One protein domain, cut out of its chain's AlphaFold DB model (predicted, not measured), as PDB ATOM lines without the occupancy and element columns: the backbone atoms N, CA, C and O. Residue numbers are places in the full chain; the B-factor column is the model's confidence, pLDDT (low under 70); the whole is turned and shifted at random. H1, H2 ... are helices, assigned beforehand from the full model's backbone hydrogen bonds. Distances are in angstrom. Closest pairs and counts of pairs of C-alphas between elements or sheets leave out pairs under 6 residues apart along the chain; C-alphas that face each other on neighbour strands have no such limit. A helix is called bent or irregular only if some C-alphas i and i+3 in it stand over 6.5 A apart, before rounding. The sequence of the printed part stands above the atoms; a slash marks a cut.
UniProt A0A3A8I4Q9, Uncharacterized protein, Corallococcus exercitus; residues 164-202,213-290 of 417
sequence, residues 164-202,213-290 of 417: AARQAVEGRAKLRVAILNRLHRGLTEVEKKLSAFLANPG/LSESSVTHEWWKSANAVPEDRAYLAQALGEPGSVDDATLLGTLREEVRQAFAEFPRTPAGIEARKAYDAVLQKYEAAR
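Overview. This is residues 164 to 202 and 213 to 290 of the 417 residues of an uncharacterized protein of Corallococcus exercitus (UniProt A0A3A8I4Q9). One long helix, H1, runs the length of the model; H4 and H5 meet in a corner near its middle, H4 crossing its earlier half and H5 running side by side with its later half. H2 and H3 join H4 in a cluster of crossed helices near the beginning of H1, where H3 packs across H1 and H2 packs on H4. The printed part has 117 residues with five named helices, in the order H1, H2, H3, H4, H5, and no named strand; the class is all helix. It is loose, with a radius of gyration of the C-alphas of 17.5 A, and only just elongated, spanning 55 by 28 by 18 A.

Arrangement. H1, residues 164 to 199, touches three helices, each with a part of its length. With residues 167 to 175 alone it touches H3, residues 230 to 240; the two are about perpendicular at 78 degrees, and their closest C-alphas, those of Gly 171 and Ala 239, are 4.0 A apart. With residues 172 to 183 alone it touches residues 258 to 266 of H4, which is residues 248 to 268; they run the same way at a steep tilt of 58 degrees, the closest C-alphas being those of Arg 176 and Ala 262 at 6.1 A. With residues 183 to 198 alone H1 touches H5, residues 270 to 288, at a shallow tilt of 20 degrees, the same way; their closest C-alphas, those of Glu 191 and Tyr 279, are 5.0 A apart. H2, residues 215 to 228, is close to H1 but not clearly touching it, with the closest C-alphas, those of Ile 179 and Val 218, at 7.7 A. H4 is the hub, touching the four other helices. H2 and H4 touch, opposite ways at a steep tilt of 41 degrees, with the closest C-alphas, those of Thr 219 and Arg 256, at 6.2 A. H3 touches H4 at residues 251 to 255 alone, the closest C-alphas being those of Ala 237 and Leu 251 at 6.6 A. H2 and H3 touch only at the corner by their link, with the C-alphas of Ala 226 and Arg 233 closest at 4.3 A. H4 and H5 also touch only at the corner, with the C-alphas of Phe 266 and Gly 272 closest at 5.3 A; at 71 degrees they are only just about perpendicular. H5 is apart from H2 and from H3. Every O i to N i+4 pair is within hydrogen-bond range in H1, H3 and H5; in H2 it is 9 of 10 and in H4 15 of 17.

Along the chain. H1 begins at C-alpha 164, at (-60.988, -43.111, 1.359), and ends at C-alpha 199, at (-25.310, -40.374, 39.360), a length of 52.2 A over 36 residues. H2 has 14 residues and is 20.1 A long, and H3 has 11. H4 has 21 residues and is 31.1 A long; it is irregular, but only just, with C-alphas 264 and 267 6.8 A apart. H5, 27.2 A long, ends at C-alpha 288, at (-31.439, -30.440, 45.762).

Size, cuts and confidence. The C-alphas of Ala 164 and Gly 202 are the two farthest apart, at 57.1 A. Residues 203 to 212 are cut out and not printed, with 26.1 A between C-alphas 202 and 213, and the link from H1 to H2 runs across this cut. Of the links that are printed whole, H2 to H3 and H4 to H5 are tight and H3 to H4 is short. The mean pLDDT of the printed part is 93.5, and no printed residue is under 70.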
ATOM      1  N   ALA A 164     -62.179 -43.960   1.311       75.75
ATOM      2  CA  ALA A 164     -60.988 -43.111   1.359       75.75
ATOM      3  C   ALA A 164     -61.011 -42.157   2.566       75.75
ATOM      4  O   ALA A 164     -60.007 -42.019   3.265       75.75
ATOM      5  N   ALA A 165     -62.166 -41.555   2.869       79.31
ATOM      6  CA  ALA A 165     -62.332 -40.702   4.043       79.31
ATOM      7  C   ALA A 165     -62.140 -41.483   5.357       79.31
ATOM      8  O   ALA A 165     -61.450 -41.014   6.263       79.31
ATOM      9  N   ARG A 166     -62.686 -42.702   5.459       84.25
ATOM     10  CA  ARG A 166     -62.472 -43.582   6.622       84.25
ATOM     11  C   ARG A 166     -61.006 -43.981   6.772       84.25
ATOM     12  O   ARG A 166     -60.461 -43.884   7.868       84.25
ATOM     13  N   GLN A 167     -60.352 -44.355   5.674       84.75
ATOM     14  CA  GLN A 167     -58.925 -44.681   5.668       84.75
ATOM     15  C   GLN A 167     -58.058 -43.490   6.088       84.75
ATOM     16  O   GLN A 167     -57.097 -43.680   6.830       84.75
ATOM     17  N   ALA A 168     -58.405 -42.272   5.669       83.94
ATOM     18  CA  ALA A 168     -57.720 -41.057   6.096       83.94
ATOM     19  C   ALA A 168     -57.889 -40.807   7.602       83.94
ATOM     20  O   ALA A 168     -56.914 -40.504   8.283       83.94
ATOM     21  N   VAL A 169     -59.092 -40.993   8.157       89.12
ATOM     22  CA  VAL A 169     -59.328 -40.868   9.608       89.12
ATOM     23  C   VAL A 169     -58.511 -41.900  10.389       89.12
ATOM     24  O   VAL A 169     -57.845 -41.554  11.365       89.12
ATOM     25  N   GLU A 170     -58.501 -43.156   9.946       90.44
ATOM     26  CA  GLU A 170     -57.662 -44.195  10.550       90.44
ATOM     27  C   GLU A 170     -56.165 -43.895  10.402       90.44
ATOM     28  O   GLU A 170     -55.385 -44.151  11.322       90.44
ATOM     29  N   GLY A 171     -55.753 -43.353   9.255       90.50
ATOM     30  CA  GLY A 171     -54.389 -42.918   8.972       90.50
ATOM     31  C   GLY A 171     -53.936 -41.819   9.929       90.50
ATOM     32  O   GLY A 171     -52.906 -41.971  10.589       90.50
ATOM     33  N   ARG A 172     -54.754 -40.774  10.093       91.62
ATOM     34  CA  ARG A 172     -54.522 -39.684  11.048       91.62
ATOM     35  C   ARG A 172     -54.479 -40.202  12.477       91.62
ATOM     36  O   ARG A 172     -53.574 -39.838  13.218       91.62
ATOM     37  N   ALA A 173     -55.377 -41.111  12.859       92.75
ATOM     38  CA  ALA A 173     -55.365 -41.721  14.187       92.75
ATOM     39  C   ALA A 173     -54.072 -42.521  14.446       92.75
ATOM     40  O   ALA A 173     -53.456 -42.391  15.506       92.75
ATOM     41  N   LYS A 174     -53.604 -43.306  13.468       93.94
ATOM     42  CA  LYS A 174     -52.325 -44.034  13.557       93.94
ATOM     43  C   LYS A 174     -51.138 -43.075  13.650       93.94
ATOM     44  O   LYS A 174     -50.259 -43.279  14.490       93.94
ATOM     45  N   LEU A 175     -51.123 -42.020  12.834       94.31
ATOM     46  CA  LEU A 175     -50.103 -40.974  12.881       94.31
ATOM     47  C   LEU A 175     -50.099 -40.276  14.245       94.31
ATOM     48  O   LEU A 175     -49.042 -40.131  14.857       94.31
ATOM     49  N   ARG A 176     -51.277 -39.929  14.766       94.88
ATOM     50  CA  ARG A 176     -51.451 -39.317  16.083       94.88
ATOM     51  C   ARG A 176     -50.852 -40.182  17.184       94.88
ATOM     52  O   ARG A 176     -50.028 -39.700  17.957       94.88
ATOM     53  N   VAL A 177     -51.192 -41.470  17.217       95.56
ATOM     54  CA  VAL A 177     -50.629 -42.430  18.179       95.56
ATOM     55  C   VAL A 177     -49.106 -42.533  18.037       95.56
ATOM     56  O   VAL A 177     -48.394 -42.582  19.042       95.56
ATOM     57  N   ALA A 178     -48.573 -42.531  16.812       95.81
ATOM     58  CA  ALA A 178     -47.130 -42.544  16.582       95.81
ATOM     59  C   ALA A 178     -46.442 -41.278  17.128       95.81
ATOM     60  O   ALA A 178     -45.401 -41.389  17.782       95.81
ATOM     61  N   ILE A 179     -47.038 -40.098  16.927       97.06
ATOM     62  CA  ILE A 179     -46.528 -38.827  17.455       97.06
ATOM     63  C   ILE A 179     -46.564 -38.833  18.988       97.06
ATOM     64  O   ILE A 179     -45.542 -38.569  19.619       97.06
ATOM     65  N   LEU A 180     -47.683 -39.220  19.608       97.25
ATOM     66  CA  LEU A 180     -47.800 -39.319  21.070       97.25
ATOM     67  C   LEU A 180     -46.749 -40.270  21.665       97.25
ATOM     68  O   LEU A 180     -46.082 -39.939  22.648       97.25
ATOM     69  N   ASN A 181     -46.531 -41.424  21.031       96.62
ATOM     70  CA  ASN A 181     -45.487 -42.365  21.433       96.62
ATOM     71  C   ASN A 181     -44.077 -41.771  21.291       96.62
ATOM     72  O   ASN A 181     -43.218 -42.008  22.144       96.62
ATOM     73  N   ARG A 182     -43.818 -40.994  20.234       96.25
ATOM     74  CA  ARG A 182     -42.537 -40.299  20.041       96.25
ATOM     75  C   ARG A 182     -42.300 -39.228  21.104       96.25
ATOM     76  O   ARG A 182     -41.163 -39.118  21.573       96.25
ATOM     77  N   LEU A 183     -43.337 -38.485  21.500       96.88
ATOM     78  CA  LEU A 183     -43.283 -37.500  22.585       96.88
ATOM     79  C   LEU A 183     -42.983 -38.166  23.925       96.88
ATOM     80  O   LEU A 183     -42.049 -37.751  24.613       96.88
ATOM     81  N   HIS A 184     -43.699 -39.248  24.246       97.06
ATOM     82  CA  HIS A 184     -43.445 -40.046  25.445       97.06
ATOM     83  C   HIS A 184     -41.990 -40.526  25.491       97.06
ATOM     84  O   HIS A 184     -41.265 -40.225  26.436       97.06
ATOM     85  N   ARG A 185     -41.524 -41.191  24.423       96.06
ATOM     86  CA  ARG A 185     -40.138 -41.674  24.322       96.06
ATOM     87  C   ARG A 185     -39.122 -40.544  24.437       96.06
ATOM     88  O   ARG A 185     -38.131 -40.715  25.137       96.06
ATOM     89  N   GLY A 186     -39.366 -39.406  23.786       94.69
ATOM     90  CA  GLY A 186     -38.479 -38.245  23.835       94.69
ATOM     91  C   GLY A 186     -38.319 -37.702  25.252       94.69
ATOM     92  O   GLY A 186     -37.197 -37.509  25.713       94.69
ATOM     93  N   LEU A 187     -39.428 -37.521  25.973       95.50
ATOM     94  CA  LEU A 187     -39.399 -37.035  27.351       95.50
ATOM     95  C   LEU A 187     -38.724 -38.041  28.295       95.50
ATOM     96  O   LEU A 187     -37.871 -37.654  29.094       95.50
ATOM     97  N   THR A 188     -39.032 -39.334  28.159       96.19
ATOM     98  CA  THR A 188     -38.395 -40.408  28.937       96.19
ATOM     99  C   THR A 188     -36.901 -40.547  28.636       96.19
ATOM    100  O   THR A 188     -36.115 -40.840  29.529       96.19
ATOM    101  N   GLU A 189     -36.465 -40.347  27.395       95.56
ATOM    102  CA  GLU A 189     -35.043 -40.397  27.048       95.56
ATOM    103  C   GLU A 189     -34.265 -39.253  27.708       95.56
ATOM    104  O   GLU A 189     -33.187 -39.477  28.264       95.56
ATOM    105  N   VAL A 190     -34.819 -38.037  27.682       95.31
ATOM    106  CA  VAL A 190     -34.212 -36.883  28.359       95.31
ATOM    107  C   VAL A 190     -34.195 -37.101  29.870       95.31
ATOM    108  O   VAL A 190     -33.160 -36.878  30.493       95.31
ATOM    109  N   GLU A 191     -35.291 -37.591  30.456       95.44
ATOM    110  CA  GLU A 191     -35.350 -37.979  31.871       95.44
ATOM    111  C   GLU A 191     -34.228 -38.965  32.224       95.44
ATOM    112  O   GLU A 191     -33.427 -38.675  33.111       95.44
ATOM    113  N   LYS A 192     -34.084 -40.066  31.477       95.75
ATOM    114  CA  LYS A 192     -33.031 -41.067  31.711       95.75
ATOM    115  C   LYS A 192     -31.629 -40.478  31.620       95.75
ATOM    116  O   LYS A 192     -30.781 -40.792  32.454       95.75
ATOM    117  N   LYS A 193     -31.371 -39.620  30.628       94.31
ATOM    118  CA  LYS A 193     -30.078 -38.931  30.469       94.31
ATOM    119  C   LYS A 193     -29.784 -38.016  31.659       94.31
ATOM    120  O   LYS A 193     -28.672 -38.041  32.183       94.31
ATOM    121  N   LEU A 194     -30.779 -37.259  32.119       94.19
ATOM    122  CA  LEU A 194     -30.655 -36.397  33.294       94.19
ATOM    123  C   LEU A 194     -30.440 -37.202  34.580       94.19
ATOM    124  O   LEU A 194     -29.589 -36.831  35.388       94.19
ATOM    125  N   SER A 195     -31.162 -38.307  34.753       95.19
ATOM    126  CA  SER A 195     -30.996 -39.245  35.867       95.19
ATOM    127  C   SER A 195     -29.599 -39.873  35.880       95.19
ATOM    128  O   SER A 195     -28.959 -39.927  36.929       95.19
ATOM    129  N   ALA A 196     -29.091 -40.292  34.719       93.38
ATOM    130  CA  ALA A 196     -27.750 -40.854  34.589       93.38
ATOM    131  C   ALA A 196     -26.656 -39.824  34.914       93.38
ATOM    132  O   ALA A 196     -25.697 -40.153  35.611       93.38
ATOM    133  N   PHE A 197     -26.815 -38.570  34.476       92.25
ATOM    134  CA  PHE A 197     -25.885 -37.495  34.828       92.25
ATOM    135  C   PHE A 197     -25.849 -37.238  36.342       92.25
ATOM    136  O   PHE A 197     -24.769 -37.083  36.903       92.25
ATOM    137  N   LEU A 198     -26.996 -37.259  37.033       91.12
ATOM    138  CA  LEU A 198     -27.042 -37.074  38.492       91.12
ATOM    139  C   LEU A 198     -26.308 -38.157  39.283       91.12
ATOM    140  O   LEU A 198     -25.919 -37.901  40.419       91.12
ATOM    141  N   ALA A 199     -26.115 -39.347  38.712       89.31
ATOM    142  CA  ALA A 199     -25.310 -40.374  39.360       89.31
ATOM    143  C   ALA A 199     -23.833 -39.956  39.461       89.31
ATOM    144  O   ALA A 199     -23.158 -40.354  40.404       89.31
ATOM    145  N   ASN A 200     -23.340 -39.142  38.517       86.94
ATOM    146  CA  ASN A 200     -21.958 -38.664  38.462       86.94
ATOM    147  C   ASN A 200     -21.877 -37.227  37.896       86.94
ATOM    148  O   ASN A 200     -21.384 -37.029  36.785       86.94
ATOM    149  N   PRO A 201     -22.323 -36.202  38.647       82.19
ATOM    150  CA  PRO A 201     -22.447 -34.834  38.133       82.19
ATOM    151  C   PRO A 201     -21.107 -34.078  38.026       82.19
ATOM    152  O   PRO A 201     -21.042 -32.966  37.501       82.19
ATOM    153  N   GLY A 202     -20.022 -34.649  38.557       81.81
ATOM    154  CA  GLY A 202     -18.737 -33.966  38.685       81.81
ATOM    155  C   GLY A 202     -18.807 -32.771  39.646       81.81
ATOM    156  O   GLY A 202     -19.581 -32.765  40.599       81.81
ATOM    157  N   LEU A 213     -37.504 -30.521  22.398       93.69
ATOM    158  CA  LEU A 213     -38.628 -31.350  21.967       93.69
ATOM    159  C   LEU A 213     -39.799 -30.417  21.653       93.69
ATOM    160  O   LEU A 213     -40.531 -30.032  22.554       93.69
ATOM    161  N   SER A 214     -39.931 -30.009  20.397       95.50
ATOM    162  CA  SER A 214     -40.911 -29.021  19.917       95.50
ATOM    163  C   SER A 214     -41.721 -29.558  18.734       95.50
ATOM    164  O   SER A 214     -41.302 -30.530  18.094       95.50
ATOM    165  N   GLU A 215     -42.848 -28.913  18.410       96.12
ATOM    166  CA  GLU A 215     -43.656 -29.267  17.229       96.12
ATOM    167  C   GLU A 215     -42.800 -29.281  15.962       96.12
ATOM    168  O   GLU A 215     -42.907 -30.204  15.159       96.12
ATOM    169  N   SER A 216     -41.912 -28.296  15.812       95.75
ATOM    170  CA  SER A 216     -41.004 -28.202  14.670       95.75
ATOM    171  C   SER A 216     -40.024 -29.376  14.587       95.75
ATOM    172  O   SER A 216     -39.946 -30.029  13.549       95.75
ATOM    173  N   SER A 217     -39.345 -29.723  15.685       94.25
ATOM    174  CA  SER A 217     -38.404 -30.850  15.704       94.25
ATOM    175  C   SER A 217     -39.083 -32.186  15.377       94.25
ATOM    176  O   SER A 217     -38.545 -32.982  14.612       94.25
ATOM    177  N   VAL A 218     -40.297 -32.404  15.897       95.12
ATOM    178  CA  VAL A 218     -41.098 -33.605  15.640       95.12
ATOM    179  C   VAL A 218     -41.573 -33.595  14.197       95.12
ATOM    180  O   VAL A 218     -41.282 -34.529  13.470       95.12
ATOM    181  N   THR A 219     -42.206 -32.523  13.725       96.25
ATOM    182  CA  THR A 219     -42.663 -32.411  12.330       96.25
ATOM    183  C   THR A 219     -41.526 -32.681  11.339       96.25
ATOM    184  O   THR A 219     -41.723 -33.396  10.358       96.25
ATOM    185  N   HIS A 220     -40.321 -32.178  11.618       95.19
ATOM    186  CA  HIS A 220     -39.150 -32.385  10.773       95.19
ATOM    187  C   HIS A 220     -38.785 -33.864  10.606       95.19
ATOM    188  O   HIS A 220     -38.395 -34.265   9.513       95.19
ATOM    189  N   GLU A 221     -38.921 -34.689  11.650       92.62
ATOM    190  CA  GLU A 221     -38.609 -36.123  11.575       92.62
ATOM    191  C   GLU A 221     -39.488 -36.845  10.540       92.62
ATOM    192  O   GLU A 221     -38.982 -37.639   9.740       92.62
ATOM    193  N   TRP A 222     -40.787 -36.532  10.508       93.44
ATOM    194  CA  TRP A 222     -41.718 -37.106   9.534       93.44
ATOM    195  C   TRP A 222     -41.542 -36.474   8.157       93.44
ATOM    196  O   TRP A 222     -41.464 -37.202   7.169       93.44
ATOM    197  N   TRP A 223     -41.411 -35.146   8.092       95.00
ATOM    198  CA  TRP A 223     -41.245 -34.410   6.838       95.00
ATOM    199  C   TRP A 223     -39.996 -34.847   6.076       95.00
ATOM    200  O   TRP A 223     -40.062 -35.198   4.902       95.00
ATOM    201  N   LYS A 224     -38.854 -34.917   6.766       93.69
ATOM    202  CA  LYS A 224     -37.588 -35.359   6.181       93.69
ATOM    203  C   LYS A 224     -37.669 -36.786   5.645       93.69
ATOM    204  O   LYS A 224     -37.086 -37.076   4.606       93.69
ATOM    205  N   SER A 225     -38.350 -37.674   6.368       88.88
ATOM    206  CA  SER A 225     -38.504 -39.069   5.952       88.88
ATOM    207  C   SER A 225     -39.391 -39.175   4.711       88.88
ATOM    208  O   SER A 225     -39.006 -39.824   3.746       88.88
ATOM    209  N   ALA A 226     -40.526 -38.471   4.706       89.81
ATOM    210  CA  ALA A 226     -41.451 -38.439   3.579       89.81
ATOM    211  C   ALA A 226     -40.820 -37.824   2.320       89.81
ATOM    212  O   ALA A 226     -40.953 -38.380   1.237       89.81
ATOM    213  N   ASN A 227     -40.065 -36.732   2.447       87.12
ATOM    214  CA  ASN A 227     -39.438 -36.077   1.293       87.12
ATOM    215  C   ASN A 227     -38.261 -36.846   0.689       87.12
ATOM    216  O   ASN A 227     -37.843 -36.543  -0.426       87.12
ATOM    217  N   ALA A 228     -37.705 -37.824   1.401       89.19
ATOM    218  CA  ALA A 228     -36.609 -38.629   0.878       89.19
ATOM    219  C   ALA A 228     -37.083 -39.712  -0.107       89.19
ATOM    220  O   ALA A 228     -36.279 -40.176  -0.915       89.19
ATOM    221  N   VAL A 229     -38.349 -40.138  -0.024       91.50
ATOM    222  CA  VAL A 229     -38.871 -41.315  -0.734       91.50
ATOM    223  C   VAL A 229     -40.288 -41.026  -1.262       91.50
ATOM    224  O   VAL A 229     -41.187 -40.774  -0.458       91.50
ATOM    225  N   PRO A 230     -40.538 -41.094  -2.587       89.75
ATOM    226  CA  PRO A 230     -41.855 -40.807  -3.165       89.75
ATOM    227  C   PRO A 230     -42.998 -41.645  -2.577       89.75
ATOM    228  O   PRO A 230     -44.096 -41.131  -2.364       89.75
ATOM    229  N   GLU A 231     -42.747 -42.919  -2.273       90.19
ATOM    230  CA  GLU A 231     -43.728 -43.815  -1.660       90.19
ATOM    231  C   GLU A 231     -44.095 -43.380  -0.235       90.19
ATOM    232  O   GLU A 231     -45.270 -43.412   0.133       90.19
ATOM    233  N   ASP A 232     -43.117 -42.927   0.553       90.81
ATOM    234  CA  ASP A 232     -43.346 -42.440   1.918       90.81
ATOM    235  C   ASP A 232     -44.094 -41.099   1.901       90.81
ATOM    236  O   ASP A 232     -44.959 -40.859   2.747       90.81
ATOM    237  N   ARG A 233     -43.828 -40.251   0.899       92.88
ATOM    238  CA  ARG A 233     -44.604 -39.031   0.644       92.88
ATOM    239  C   ARG A 233     -46.060 -39.343   0.316       92.88
ATOM    240  O   ARG A 233     -46.956 -38.747   0.912       92.88
ATOM    241  N   ALA A 234     -46.305 -40.273  -0.606       91.19
ATOM    242  CA  ALA A 234     -47.656 -40.686  -0.981       91.19
ATOM    243  C   ALA A 234     -48.404 -41.307   0.207       91.19
ATOM    244  O   ALA A 234     -49.576 -41.006   0.432       91.19
ATOM    245  N   TYR A 235     -47.706 -42.115   1.010       89.25
ATOM    246  CA  TYR A 235     -48.248 -42.681   2.238       89.25
ATOM    247  C   TYR A 235     -48.613 -41.599   3.260       89.25
ATOM    248  O   TYR A 235     -49.694 -41.650   3.844       89.25
ATOM    249  N   LEU A 236     -47.742 -40.608   3.468       93.00
ATOM    250  CA  LEU A 236     -48.019 -39.492   4.368       93.00
ATOM    251  C   LEU A 236     -49.229 -38.678   3.891       93.00
ATOM    252  O   LEU A 236     -50.096 -38.370   4.704       93.00
ATOM    253  N   ALA A 237     -49.321 -38.382   2.592       93.62
ATOM    254  CA  ALA A 237     -50.475 -37.699   2.011       93.62
ATOM    255  C   ALA A 237     -51.767 -38.489   2.263       93.62
ATOM    256  O   ALA A 237     -52.705 -37.953   2.847       93.62
ATOM    257  N   GLN A 238     -51.779 -39.792   1.964       91.69
ATOM    258  CA  GLN A 238     -52.927 -40.658   2.240       91.69
ATOM    259  C   GLN A 238     -53.286 -40.691   3.733       91.69
ATOM    260  O   GLN A 238     -54.459 -40.587   4.089       91.69
ATOM    261  N   ALA A 239     -52.292 -40.812   4.617       91.44
ATOM    262  CA  ALA A 239     -52.502 -40.830   6.062       91.44
ATOM    263  C   ALA A 239     -53.074 -39.508   6.584       91.44
ATOM    264  O   ALA A 239     -53.805 -39.515   7.566       91.44
ATOM    265  N   LEU A 240     -52.768 -38.392   5.925       92.94
ATOM    266  CA  LEU A 240     -53.328 -37.076   6.213       92.94
ATOM    267  C   LEU A 240     -54.640 -36.815   5.458       92.94
ATOM    268  O   LEU A 240     -55.287 -35.805   5.704       92.94
ATOM    269  N   GLY A 241     -55.098 -37.728   4.599       91.56
ATOM    270  CA  GLY A 241     -56.286 -37.526   3.763       91.56
ATOM    271  C   GLY A 241     -56.094 -36.504   2.645       91.56
ATOM    272  O   GLY A 241     -57.075 -35.989   2.122       91.56
ATOM    273  N   GLU A 242     -54.845 -36.209   2.298       93.12
ATOM    274  CA  GLU A 242     -54.474 -35.352   1.181       93.12
ATOM    275  C   GLU A 242     -54.347 -36.178  -0.110       93.12
ATOM    276  O   GLU A 242     -53.956 -37.353  -0.071       93.12
ATOM    277  N   PRO A 243     -54.638 -35.592  -1.283       89.12
ATOM    278  CA  PRO A 243     -54.418 -36.267  -2.556       89.12
ATOM    279  C   PRO A 243     -52.922 -36.541  -2.772       89.12
ATOM    280  O   PRO A 243     -52.072 -35.747  -2.387       89.12
ATOM    281  N   GLY A 244     -52.567 -37.629  -3.464       84.19
ATOM    282  CA  GLY A 244     -51.156 -37.967  -3.732       84.19
ATOM    283  C   GLY A 244     -50.386 -36.900  -4.533       84.19
ATOM    284  O   GLY A 244     -49.160 -36.840  -4.463       84.19
ATOM    285  N   SER A 245     -51.106 -36.033  -5.251       87.31
ATOM    286  CA  SER A 245     -50.582 -34.889  -6.007       87.31
ATOM    287  C   SER A 245     -50.575 -33.569  -5.224       87.31
ATOM    288  O   SER A 245     -50.363 -32.523  -5.831       87.31
ATOM    289  N   VAL A 246     -50.862 -33.591  -3.917       93.38
ATOM    290  CA  VAL A 246     -50.831 -32.401  -3.051       93.38
ATOM    291  C   VAL A 246     -49.466 -31.720  -3.126       93.38
ATOM    292  O   VAL A 246     -48.445 -32.401  -3.237       93.38
ATOM    293  N   ASP A 247     -49.432 -30.391  -3.073       94.00
ATOM    294  CA  ASP A 247     -48.185 -29.632  -3.017       94.00
ATOM    295  C   ASP A 247     -47.526 -29.718  -1.627       94.00
ATOM    296  O   ASP A 247     -48.150 -30.080  -0.625       94.00
ATOM    297  N   ASP A 248     -46.237 -29.390  -1.560       94.44
ATOM    298  CA  ASP A 248     -45.461 -29.517  -0.326       94.44
ATOM    299  C   ASP A 248     -45.928 -28.564   0.783       94.44
ATOM    300  O   ASP A 248     -45.857 -28.921   1.960       94.44
ATOM    301  N   ALA A 249     -46.414 -27.368   0.433       95.50
ATOM    302  CA  ALA A 249     -46.859 -26.392   1.420       95.50
ATOM    303  C   ALA A 249     -48.143 -26.872   2.107       95.50
ATOM    304  O   ALA A 249     -48.227 -26.848   3.337       95.50
ATOM    305  N   THR A 250     -49.101 -27.381   1.330       95.69
ATOM    306  CA  THR A 250     -50.338 -27.968   1.856       95.69
ATOM    307  C   THR A 250     -50.043 -29.211   2.697       95.69
ATOM    308  O   THR A 250     -50.475 -29.286   3.847       95.69
ATOM    309  N   LEU A 251     -49.226 -30.145   2.193       95.62
ATOM    310  CA  LEU A 251     -48.902 -31.378   2.920       95.62
ATOM    311  C   LEU A 251     -48.191 -31.104   4.253       95.62
ATOM    312  O   LEU A 251     -48.559 -31.669   5.288       95.62
ATOM    313  N   LEU A 252     -47.189 -30.216   4.251       96.06
ATOM    314  CA  LEU A 252     -46.494 -29.817   5.472       96.06
ATOM    315  C   LEU A 252     -47.422 -29.040   6.416       96.06
ATOM    316  O   LEU A 252     -47.345 -29.217   7.633       96.06
ATOM    317  N   GLY A 253     -48.312 -28.204   5.881       96.19
ATOM    318  CA  GLY A 253     -49.343 -27.505   6.647       96.19
ATOM    319  C   GLY A 253     -50.241 -28.469   7.426       96.19
ATOM    320  O   GLY A 253     -50.365 -28.337   8.647       96.19
ATOM    321  N   THR A 254     -50.788 -29.482   6.749       95.31
ATOM    322  CA  THR A 254     -51.657 -30.497   7.364       95.31
ATOM    323  C   THR A 254     -50.894 -31.356   8.375       95.31
ATOM    324  O   THR A 254     -51.384 -31.582   9.484       95.31
ATOM    325  N   LEU A 255     -49.652 -31.760   8.071       96.56
ATOM    326  CA  LEU A 255     -48.803 -32.477   9.031       96.56
ATOM    327  C   LEU A 255     -48.571 -31.659  10.312       96.56
ATOM    328  O   LEU A 255     -48.673 -32.192  11.417       96.56
ATOM    329  N   ARG A 256     -48.263 -30.363  10.180       95.94
ATOM    330  CA  ARG A 256     -48.021 -29.469  11.323       95.94
ATOM    331  C   ARG A 256     -49.249 -29.332  12.214       95.94
ATOM    332  O   ARG A 256     -49.098 -29.253  13.430       95.94
ATOM    333  N   GLU A 257     -50.442 -29.287  11.631       95.38
ATOM    334  CA  GLU A 257     -51.691 -29.247  12.394       95.38
ATOM    335  C   GLU A 257     -51.910 -30.546  13.183       95.38
ATOM    336  O   GLU A 257     -52.181 -30.500  14.382       95.38
ATOM    337  N   GLU A 258     -51.688 -31.709  12.566       95.88
ATOM    338  CA  GLU A 258     -51.787 -32.995  13.268       95.88
ATOM    339  C   GLU A 258     -50.769 -33.114  14.417       95.88
ATOM    340  O   GLU A 258     -51.104 -33.592  15.507       95.88
ATOM    341  N   VAL A 259     -49.538 -32.632  14.211       97.00
ATOM    342  CA  VAL A 259     -48.509 -32.580  15.260       97.00
ATOM    343  C   VAL A 259     -48.918 -31.627  16.381       97.00
ATOM    344  O   VAL A 259     -48.851 -32.013  17.548       97.00
ATOM    345  N   ARG A 260     -49.395 -30.420  16.065       96.50
ATOM    346  CA  ARG A 260     -49.882 -29.446  17.055       96.50
ATOM    347  C   ARG A 260     -50.962 -30.035  17.949       96.50
ATOM    348  O   ARG A 260     -50.892 -29.930  19.173       96.50
ATOM    349  N   GLN A 261     -51.947 -30.697  17.354       95.62
ATOM    350  CA  GLN A 261     -53.009 -31.329  18.121       95.62
ATOM    351  C   GLN A 261     -52.472 -32.462  19.013       95.62
ATOM    352  O   GLN A 261     -52.895 -32.579  20.162       95.62
ATOM    353  N   ALA A 262     -51.489 -33.242  18.546       96.75
ATOM    354  CA  ALA A 262     -50.815 -34.244  19.374       96.75
ATOM    355  C   ALA A 262     -50.067 -33.616  20.565       96.75
ATOM    356  O   ALA A 262     -50.118 -34.145  21.675       96.75
ATOM    357  N   PHE A 263     -49.401 -32.475  20.361       96.69
ATOM    358  CA  PHE A 263     -48.739 -31.719  21.431       96.69
ATOM    359  C   PHE A 263     -49.737 -31.162  22.451       96.69
ATOM    360  O   PHE A 263     -49.456 -31.183  23.648       96.69
ATOM    361  N   ALA A 264     -50.909 -30.709  22.004       96.12
ATOM    362  CA  ALA A 264     -51.976 -30.248  22.890       96.12
ATOM    363  C   ALA A 264     -52.612 -31.398  23.698       96.12
ATOM    364  O   ALA A 264     -53.012 -31.212  24.851       96.12
ATOM    365  N   GLU A 265     -52.700 -32.587  23.101       96.44
ATOM    366  CA  GLU A 265     -53.273 -33.789  23.708       96.44
ATOM    367  C   GLU A 265     -52.319 -34.451  24.709       96.44
ATOM    368  O   GLU A 265     -52.735 -34.825  25.807       96.44
ATOM    369  N   PHE A 266     -51.035 -34.567  24.365       97.31
ATOM    370  CA  PHE A 266     -50.050 -35.349  25.110       97.31
ATOM    371  C   PHE A 266     -50.031 -35.075  26.628       97.31
ATOM    372  O   PHE A 266     -50.127 -36.050  27.381       97.31
ATOM    373  N   PRO A 267     -50.008 -33.817  27.125       95.44
ATOM    374  CA  PRO A 267     -50.008 -33.523  28.562       95.44
ATOM    375  C   PRO A 267     -51.253 -34.003  29.319       95.44
ATOM    376  O   PRO A 267     -51.237 -34.041  30.545       95.44
ATOM    377  N   ARG A 268     -52.338 -34.333  28.607       96.12
ATOM    378  CA  ARG A 268     -53.610 -34.810  29.170       96.12
ATOM    379  C   ARG A 268     -53.731 -36.333  29.126       96.12
ATOM    380  O   ARG A 268     -54.629 -36.891  29.748       96.12
ATOM    381  N   THR A 269     -52.841 -37.008  28.405       96.94
ATOM    382  CA  THR A 269     -52.804 -38.473  28.353       96.94
ATOM    383  C   THR A 269     -52.161 -39.047  29.621       96.94
ATOM    384  O   THR A 269     -51.236 -38.429  30.157       96.94
ATOM    385  N   PRO A 270     -52.555 -40.251  30.084       96.94
ATOM    386  CA  PRO A 270     -51.909 -40.898  31.229       96.94
ATOM    387  C   PRO A 270     -50.386 -41.022  31.064       96.94
ATOM    388  O   PRO A 270     -49.627 -40.625  31.945       96.94
ATOM    389  N   ALA A 271     -49.933 -41.462  29.885       95.12
ATOM    390  CA  ALA A 271     -48.512 -41.615  29.575       95.12
ATOM    391  C   ALA A 271     -47.749 -40.278  29.570       95.12
ATOM    392  O   ALA A 271     -46.579 -40.232  29.956       95.12
ATOM    393  N   GLY A 272     -48.386 -39.188  29.132       96.44
ATOM    394  CA  GLY A 272     -47.790 -37.854  29.168       96.44
ATOM    395  C   GLY A 272     -47.697 -37.286  30.581       96.44
ATOM    396  O   GLY A 272     -46.654 -36.745  30.948       96.44
ATOM    397  N   ILE A 273     -48.735 -37.477  31.401       97.56
ATOM    398  CA  ILE A 273     -48.750 -37.068  32.814       97.56
ATOM    399  C   ILE A 273     -47.649 -37.794  33.594       97.56
ATOM    400  O   ILE A 273     -46.869 -37.158  34.305       97.56
ATOM    401  N   GLU A 274     -47.547 -39.115  33.441       97.38
ATOM    402  CA  GLU A 274     -46.530 -39.922  34.118       97.38
ATOM    403  C   GLU A 274     -45.114 -39.542  33.684       97.38
ATOM    404  O   GLU A 274     -44.251 -39.308  34.536       97.38
ATOM    405  N   ALA A 275     -44.878 -39.405  32.376       96.69
ATOM    406  CA  ALA A 275     -43.573 -39.007  31.858       96.69
ATOM    407  C   ALA A 275     -43.179 -37.598  32.328       96.69
ATOM    408  O   ALA A 275     -42.031 -37.383  32.724       96.69
ATOM    409  N   ARG A 276     -44.123 -36.645  32.355       97.00
ATOM    410  CA  ARG A 276     -43.871 -35.289  32.863       97.00
ATOM    411  C   ARG A 276     -43.562 -35.291  34.354       97.00
ATOM    412  O   ARG A 276     -42.604 -34.645  34.767       97.00
ATOM    413  N   LYS A 277     -44.318 -36.051  35.146       97.44
ATOM    414  CA  LYS A 277     -44.076 -36.203  36.585       97.44
ATOM    415  C   LYS A 277     -42.692 -36.792  36.862       97.44
ATOM    416  O   LYS A 277     -41.989 -36.285  37.732       97.44
ATOM    417  N   ALA A 278     -42.290 -37.828  36.126       97.12
ATOM    418  CA  ALA A 278     -40.963 -38.428  36.255       97.12
ATOM    419  C   ALA A 278     -39.852 -37.432  35.887       97.12
ATOM    420  O   ALA A 278     -38.899 -37.263  36.646       97.12
ATOM    421  N   TYR A 279     -40.017 -36.715  34.774       97.44
ATOM    422  CA  TYR A 279     -39.087 -35.677  34.335       97.44
ATOM    423  C   TYR A 279     -38.931 -34.551  35.374       97.44
ATOM    424  O   TYR A 279     -37.812 -34.238  35.781       97.44
ATOM    425  N   ASP A 280     -40.034 -33.986  35.875       97.06
ATOM    426  CA  ASP A 280     -39.989 -32.925  36.889       97.06
ATOM    427  C   ASP A 280     -39.421 -33.432  38.229       97.06
ATOM    428  O   ASP A 280     -38.691 -32.701  38.900       97.06
ATOM    429  N   ALA A 281     -39.667 -34.694  38.605       97.44
ATOM    430  CA  ALA A 281     -39.062 -35.299  39.794       97.44
ATOM    431  C   ALA A 281     -37.532 -35.401  39.685       97.44
ATOM    432  O   ALA A 281     -36.822 -35.225  40.676       97.44
ATOM    433  N   VAL A 282     -36.997 -35.648  38.485       97.06
ATOM    434  CA  VAL A 282     -35.550 -35.592  38.246       97.06
ATOM    435  C   VAL A 282     -35.040 -34.162  38.377       97.06
ATOM    436  O   VAL A 282     -34.051 -33.944  39.074       97.06
ATOM    437  N   LEU A 283     -35.726 -33.169  37.807       96.81
ATOM    438  CA  LEU A 283     -35.333 -31.759  37.939       96.81
ATOM    439  C   LEU A 283     -35.346 -31.260  39.396       96.81
ATOM    440  O   LEU A 283     -34.479 -30.483  39.789       96.81
ATOM    441  N   GLN A 284     -36.257 -31.754  40.235       96.62
ATOM    442  CA  GLN A 284     -36.227 -31.476  41.676       96.62
ATOM    443  C   GLN A 284     -34.971 -32.040  42.358       96.62
ATOM    444  O   GLN A 284     -34.432 -31.422  43.276       96.62
ATOM    445  N   LYS A 285     -34.442 -33.179  41.894       96.06
ATOM    446  CA  LYS A 285     -33.154 -33.700  42.384       96.06
ATOM    447  C   LYS A 285     -31.982 -32.812  41.953       96.06
ATOM    448  O   LYS A 285     -31.060 -32.632  42.742       96.06
ATOM    449  N   TYR A 286     -32.032 -32.203  40.762       95.69
ATOM    450  CA  TYR A 286     -31.059 -31.173  40.350       95.69
ATOM    451  C   TYR A 286     -31.102 -29.947  41.270       95.69
ATOM    452  O   TYR A 286     -30.052 -29.431  41.654       95.69
ATOM    453  N   GLU A 287     -32.304 -29.516  41.668       94.38
ATOM    454  CA  GLU A 287     -32.487 -28.441  42.648       94.38
ATOM    455  C   GLU A 287     -31.799 -28.774  43.979       94.38
ATOM    456  O   GLU A 287     -30.986 -27.988  44.467       94.38
ATOM    457  N   ALA A 288     -32.058 -29.967  44.523       93.12
ATOM    458  CA  ALA A 288     -31.439 -30.440  45.762       93.12
ATOM    459  C   ALA A 288     -29.910 -30.572  45.644       93.12
ATOM    460  O   ALA A 288     -29.182 -30.236  46.579       93.12
ATOM    461  N   ALA A 289     -29.413 -30.997  44.480       92.56
ATOM    462  CA  ALA A 289     -27.986 -31.104  44.182       92.56
ATOM    463  C   ALA A 289     -27.308 -29.751  43.882       92.56
ATOM    464  O   ALA A 289     -26.101 -29.718  43.653       92.56
ATOM    465  N   ARG A 290     -28.053 -28.633  43.870       92.56
ATOM    466  CA  ARG A 290     -27.572 -27.295  43.464       92.56
ATOM    467  C   ARG A 290     -26.919 -27.278  42.078       92.56
ATOM    468  O   ARG A 290     -25.978 -26.523  41.828       92.56
TER     469      ARG A 290